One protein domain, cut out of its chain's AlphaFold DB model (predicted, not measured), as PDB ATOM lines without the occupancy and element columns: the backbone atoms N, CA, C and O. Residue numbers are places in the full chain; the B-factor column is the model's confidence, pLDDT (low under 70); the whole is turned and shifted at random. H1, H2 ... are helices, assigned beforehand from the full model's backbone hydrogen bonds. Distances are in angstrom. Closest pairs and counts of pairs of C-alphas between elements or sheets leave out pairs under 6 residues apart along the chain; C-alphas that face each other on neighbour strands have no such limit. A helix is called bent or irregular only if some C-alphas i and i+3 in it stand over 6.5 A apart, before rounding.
ATOM      1  N   VAL A  36     -30.638  31.102 -44.045       92.06
ATOM      2  CA  VAL A  36     -30.941  29.712 -44.385       92.06
ATOM      3  C   VAL A  36     -29.723  29.077 -45.073       92.06
ATOM      4  O   VAL A  36     -29.207  29.625 -46.058       92.06
ATOM      5  N   PRO A  37     -29.235  27.922 -44.582       90.50
ATOM      6  CA  PRO A  37     -28.130  27.213 -45.213       90.50
ATOM      7  C   PRO A  37     -28.446  26.803 -46.655       90.50
ATOM      8  O   PRO A  37     -29.597  26.623 -47.047       90.50
ATOM      9  N   ALA A  38     -27.407  26.597 -47.464       91.75
ATOM     10  CA  ALA A  38     -27.591  26.046 -48.802       91.75
ATOM     11  C   ALA A  38     -28.184  24.624 -48.742       91.75
ATOM     12  O   ALA A  38     -27.801  23.833 -47.883       91.75
ATOM     13  N   VAL A  39     -29.053  24.279 -49.700       90.06
ATOM     14  CA  VAL A  39     -29.804  23.003 -49.726       90.06
ATOM     15  C   VAL A  39     -28.897  21.774 -49.602       90.06
ATOM     16  O   VAL A  39     -29.215  20.839 -48.880       90.06
ATOM     17  N   HIS A  40     -27.730  21.794 -50.251       91.75
ATOM     18  CA  HIS A  40     -26.769  20.687 -50.194       91.75
ATOM     19  C   HIS A  40     -26.160  20.467 -48.799       91.75
ATOM     20  O   HIS A  40     -25.650  19.385 -48.523       91.75
ATOM     21  N   SER A  41     -26.184  21.483 -47.935       91.50
ATOM     22  CA  SER A  41     -25.644  21.417 -46.576       91.50
ATOM     23  C   SER A  41     -26.674  20.946 -45.554       91.50
ATOM     24  O   SER A  41     -26.274  20.557 -44.461       91.50
ATOM     25  N   LEU A  42     -27.972  20.972 -45.887       92.06
ATOM     26  CA  LEU A  42     -29.047  20.635 -44.948       92.06
ATOM     27  C   LEU A  42     -28.916  19.219 -44.368       92.06
ATOM     28  O   LEU A  42     -28.919  19.127 -43.145       92.06
ATOM     29  N   PRO A  43     -28.681  18.148 -45.160       93.44
ATOM     30  CA  PRO A  43     -28.587  16.795 -44.600       93.44
ATOM     31  C   PRO A  43     -27.449  16.658 -43.584       93.44
ATOM     32  O   PRO A  43     -27.599  16.064 -42.524       93.44
ATOM     33  N   ARG A  44     -26.299  17.281 -43.877       94.31
ATOM     34  CA  ARG A  44     -25.145  17.262 -42.972       94.31
ATOM     35  C   ARG A  44     -25.421  18.032 -41.680       94.31
ATOM     36  O   ARG A  44     -24.948  17.622 -40.627       94.31
ATOM     37  N   LEU A  45     -26.116  19.164 -41.771       93.00
ATOM     38  CA  LEU A  45     -26.472  19.977 -40.609       93.00
ATOM     39  C   LEU A  45     -27.519  19.289 -39.738       93.00
ATOM     40  O   LEU A  45     -27.430  19.391 -38.522       93.00
ATOM     41  N   GLU A  46     -28.468  18.582 -40.343       93.62
ATOM     42  CA  GLU A  46     -29.456  17.781 -39.627       93.62
ATOM     43  C   GLU A  46     -28.776  16.647 -38.850       93.62
ATOM     44  O   GLU A  46     -28.963  16.535 -37.643       93.62
ATOM     45  N   GLU A  47     -27.885  15.880 -39.489       93.31
ATOM     46  CA  GLU A  47     -27.108  14.837 -38.802       93.31
ATOM     47  C   GLU A  47     -26.258  15.380 -37.645       93.31
ATOM     48  O   GLU A  47     -26.104  14.719 -36.615       93.31
ATOM     49  N   ASP A  48     -25.646  16.551 -37.829       92.00
ATOM     50  CA  ASP A  48     -24.849  17.208 -36.791       92.00
ATOM     51  C   ASP A  48     -25.746  17.697 -35.646       92.00
ATOM     52  O   ASP A  48     -25.440  17.466 -34.477       92.00
ATOM     53  N   TYR A  49     -26.906  18.271 -35.977       91.44
ATOM     54  CA  TYR A  49     -27.916  18.689 -35.014       91.44
ATOM     55  C   TYR A  49     -28.391  17.515 -34.156       91.44
ATOM     56  O   TYR A  49     -28.383  17.628 -32.933       91.44
ATOM     57  N   GLU A  50     -28.717  16.373 -34.770       89.88
ATOM     58  CA  GLU A  50     -29.125  15.152 -34.064       89.88
ATOM     59  C   GLU A  50     -28.077  14.689 -33.045       89.88
ATOM     60  O   GLU A  50     -28.414  14.377 -31.905       89.88
ATOM     61  N   LYS A  51     -26.793  14.706 -33.416       90.69
ATOM     62  CA  LYS A  51     -25.690  14.331 -32.512       90.69
ATOM     63  C   LYS A  51     -25.516  15.319 -31.363       90.69
ATOM     64  O   LYS A  51     -25.062  14.940 -30.287       90.69
ATOM     65  N   MET A  52     -25.857  16.588 -31.582       88.44
ATOM     66  CA  MET A  52     -25.755  17.632 -30.566       88.44
ATOM     67  C   MET A  52     -26.941  17.663 -29.601       88.44
ATOM     68  O   MET A  52     -26.818  18.293 -28.551       88.44
ATOM     69  N   LYS A  53     -28.055  16.979 -29.897       82.69
ATOM     70  CA  LYS A  53     -29.262  16.974 -29.052       82.69
ATOM     71  C   LYS A  53     -28.991  16.580 -27.606       82.69
ATOM     72  O   LYS A  53     -29.556  17.178 -26.699       82.69
ATOM     73  N   GLU A  54     -28.081  15.635 -27.378       80.31
ATOM     74  CA  GLU A  54     -27.705  15.190 -26.029       80.31
ATOM     75  C   GLU A  54     -26.985  16.278 -25.209       80.31
ATOM     76  O   GLU A  54     -26.939  16.204 -23.982       80.31
ATOM     77  N   MET A  55     -26.442  17.307 -25.869       84.88
ATOM     78  CA  MET A  55     -25.786  18.449 -25.224       84.88
ATOM     79  C   MET A  55     -26.737  19.629 -24.972       84.88
ATOM     80  O   MET A  55     -26.330  20.613 -24.350       84.88
ATOM     81  N   ILE A  56     -27.983  19.565 -25.453       82.38
ATOM     82  CA  ILE A  56     -28.970  20.634 -25.290       82.38
ATOM     83  C   ILE A  56     -29.844  20.307 -24.080       82.38
ATOM     84  O   ILE A  56     -30.559  19.310 -24.052       82.38
ATOM     85  N   TYR A  57     -29.771  21.151 -23.051       81.81
ATOM     86  CA  TYR A  57     -30.565  20.982 -21.839       81.81
ATOM     87  C   TYR A  57     -31.980  21.549 -22.020       81.81
ATOM     88  O   TYR A  57     -32.132  22.712 -22.393       81.81
ATOM     89  N   GLY A  58     -32.997  20.756 -21.674       85.06
ATOM     90  CA  GLY A  58     -34.409  21.144 -21.749       85.06
ATOM     91  C   GLY A  58     -35.070  20.800 -23.086       85.06
ATOM     92  O   GLY A  58     -34.530  20.030 -23.877       85.06
ATOM     93  N   ASP A  59     -36.256  21.364 -23.317       83.44
ATOM     94  CA  ASP A  59     -36.979  21.185 -24.577       83.44
ATOM     95  C   ASP A  59     -36.287  21.973 -25.694       83.44
ATOM     96  O   ASP A  59     -36.034  23.175 -25.568       83.44
ATOM     97  N   TYR A  60     -35.996  21.300 -26.805       84.81
ATOM     98  CA  TYR A  60     -35.423  21.909 -28.000       84.81
ATOM     99  C   TYR A  60     -36.323  21.637 -29.213       84.81
ATOM    100  O   TYR A  60     -36.966  20.587 -29.281       84.81
ATOM    101  N   PRO A  61     -36.409  22.585 -30.163       89.81
ATOM    102  CA  PRO A  61     -37.248  22.427 -31.346       89.81
ATOM    103  C   PRO A  61     -36.716  21.316 -32.253       89.81
ATOM    104  O   PRO A  61     -35.532  20.994 -32.243       89.81
ATOM    105  N   SER A  62     -37.570  20.762 -33.104       91.38
ATOM    106  CA  SER A  62     -37.090  19.927 -34.207       91.38
ATOM    107  C   SER A  62     -36.205  20.733 -35.171       91.38
ATOM    108  O   SER A  62     -36.301  21.963 -35.263       91.38
ATOM    109  N   PHE A  63     -35.347  20.037 -35.924       91.69
ATOM    110  CA  PHE A  63     -34.517  20.671 -36.951       91.69
ATOM    111  C   PHE A  63     -35.376  21.435 -37.973       91.69
ATOM    112  O   PHE A  63     -35.065  22.577 -38.316       91.69
ATOM    113  N   ASP A  64     -36.508  20.856 -38.378       92.12
ATOM    114  CA  ASP A  64     -37.461  21.486 -39.293       92.12
ATOM    115  C   ASP A  64     -38.067  22.772 -38.723       92.12
ATOM    116  O   ASP A  64     -38.095  23.798 -39.405       92.12
ATOM    117  N   GLU A  65     -38.523  22.761 -37.468       93.25
ATOM    118  CA  GLU A  65     -39.065  23.957 -36.812       93.25
ATOM    119  C   GLU A  65     -38.015  25.066 -36.704       93.25
ATOM    120  O   GLU A  65     -38.316  26.239 -36.951       93.25
ATOM    121  N   LEU A  66     -36.770  24.696 -36.386       92.06
ATOM    122  CA  LEU A  66     -35.642  25.618 -36.340       92.06
ATOM    123  C   LEU A  66     -35.374  26.233 -37.721       92.06
ATOM    124  O   LEU A  66     -35.258  27.455 -37.833       92.06
ATOM    125  N   MET A  67     -35.329  25.421 -38.781       94.19
ATOM    126  CA  MET A  67     -35.115  25.907 -40.148       94.19
ATOM    127  C   MET A  67     -36.267  26.797 -40.628       94.19
ATOM    128  O   MET A  67     -36.024  27.856 -41.208       94.19
ATOM    129  N   GLN A  68     -37.519  26.439 -40.330       94.69
ATOM    130  CA  GLN A  68     -38.685  27.271 -40.642       94.69
ATOM    131  C   GLN A  68     -38.661  28.607 -39.893       94.69
ATOM    132  O   GLN A  68     -39.076  29.638 -40.430       94.69
ATOM    133  N   TYR A  69     -38.205  28.618 -38.640       94.75
ATOM    134  CA  TYR A  69     -38.032  29.855 -37.885       94.75
ATOM    135  C   TYR A  69     -36.932  30.735 -38.488       94.75
ATOM    136  O   TYR A  69     -37.161  31.926 -38.700       94.75
ATOM    137  N   ILE A  70     -35.778  30.158 -38.837       94.06
ATOM    138  CA  ILE A  70     -34.673  30.882 -39.481       94.06
ATOM    139  C   ILE A  70     -35.112  31.470 -40.828       94.06
ATOM    140  O   ILE A  70     -34.811  32.629 -41.103       94.06
ATOM    141  N   ALA A  71     -35.874  30.727 -41.634       93.31
ATOM    142  CA  ALA A  71     -36.412  31.221 -42.901       93.31
ATOM    143  C   ALA A  71     -37.380  32.401 -42.705       93.31
ATOM    144  O   ALA A  71     -37.296  33.407 -43.407       93.31
ATOM    145  N   ARG A  72     -38.272  32.322 -41.708       93.81
ATOM    146  CA  ARG A  72     -39.159  33.445 -41.355       93.81
ATOM    147  C   ARG A  72     -38.378  34.662 -40.875       93.81
ATOM    148  O   ARG A  72     -38.743  35.784 -41.213       93.81
ATOM    149  N   LEU A  73     -37.319  34.445 -40.097       91.62
ATOM    150  CA  LEU A  73     -36.451  35.510 -39.613       91.62
ATOM    151  C   LEU A  73     -35.691  36.180 -40.765       91.62
ATOM    152  O   LEU A  73     -35.630  37.403 -40.803       91.62
ATOM    153  N   GLU A  74     -35.163  35.400 -41.712       91.50
ATOM    154  CA  GLU A  74     -34.521  35.916 -42.926       91.50
ATOM    155  C   GLU A  74     -35.469  36.837 -43.697       91.50
ATOM    156  O   GLU A  74     -35.117  37.988 -43.952       91.50
ATOM    157  N   ASN A  75     -36.691  36.374 -43.974       91.06
ATOM    158  CA  ASN A  75     -37.706  37.182 -44.652       91.06
ATOM    159  C   ASN A  75     -38.049  38.434 -43.843       91.06
ATOM    160  O   ASN A  75     -37.992  39.536 -44.366       91.06
ATOM    161  N   SER A  76     -38.298  38.301 -42.537       89.38
ATOM    162  CA  SER A  76     -38.607  39.451 -41.683       89.38
ATOM    163  C   SER A  76     -37.496  40.499 -41.663       89.38
ATOM    164  O   SER A  76     -37.810  41.676 -41.509       89.38
ATOM    165  N   ILE A  77     -36.222  40.104 -41.751       86.56
ATOM    166  CA  ILE A  77     -35.104  41.052 -41.793       86.56
ATOM    167  C   ILE A  77     -34.966  41.680 -43.180       86.56
ATOM    168  O   ILE A  77     -34.638  42.858 -43.281       86.56
ATOM    169  N   ASN A  78     -35.204  40.905 -44.236       87.12
ATOM    170  CA  ASN A  78     -35.067  41.368 -45.611       87.12
ATOM    171  C   ASN A  78     -36.260  42.208 -46.098       87.12
ATOM    172  O   ASN A  78     -36.064  43.056 -46.965       87.12
ATOM    173  N   ASP A  79     -37.446  42.011 -45.521       83.44
ATOM    174  CA  ASP A  79     -38.682  42.746 -45.824       83.44
ATOM    175  C   ASP A  79     -38.865  44.014 -44.956       83.44
ATOM    176  O   ASP A  79     -39.879  44.706 -45.089       83.44
ATOM    177  N   SER A  80     -37.928  44.300 -44.037       62.62
ATOM    178  CA  SER A  80     -37.957  45.460 -43.120       62.62
ATOM    179  C   SER A  80     -37.280  46.714 -43.670       62.62
ATOM    180  O   SER A  80     -36.313  46.595 -44.455       62.62
TER     181      SER A  80
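This is residues 36 to 80 of the 80 residues of an uncharacterized protein of Sarcina sp. DSM 11001 (UniProt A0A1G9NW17). The long, kinked helix H1 and the straighter H2 make an open V, H2 starting near the middle of H1 and spreading away from it, while a loop, residues 56 to 62, rounds the closed end. The printed part has 45 residues with two named helices, H1 then H2, and no named strand: all helix. It is loose, with a radius of gyration of the C-alphas of 12.2 A, and flat, spanning 36 by 27 by 12 A.

Start at H1, residues 39 to 55, which has a kink of 31 degrees near residue 48. It is irregular: C-alphas 40 and 43 are 7.1 A apart, and its line is a rough one. Look next at H2, residues 63 to 78. The two are close but not clearly touching; their closest C-alphas, those of Glu 46 and Phe 63, are 6.4 A apart. They run opposite ways at a steep tilt of 60 degrees. In H2 every O i to N i+4 pair is within hydrogen-bond range; in H1, 9 of 13 are.

Find C-alpha 39 at (-29.804, 23.003, -49.726); from there H1 runs 25.2 A to C-alpha 55. H2 runs 22.4 A from C-alpha 63 to C-alpha 78 at (-35.067, 41.368, -45.611).

The farthest C-alphas, those of Glu 54 and Ser 80, are 36.2 A apart. The printed part has no cut, and the link from H1 to H2 is short. Residues 54 to 60 and 75 to 80 stand free. Residue 80 alone is under pLDDT 70.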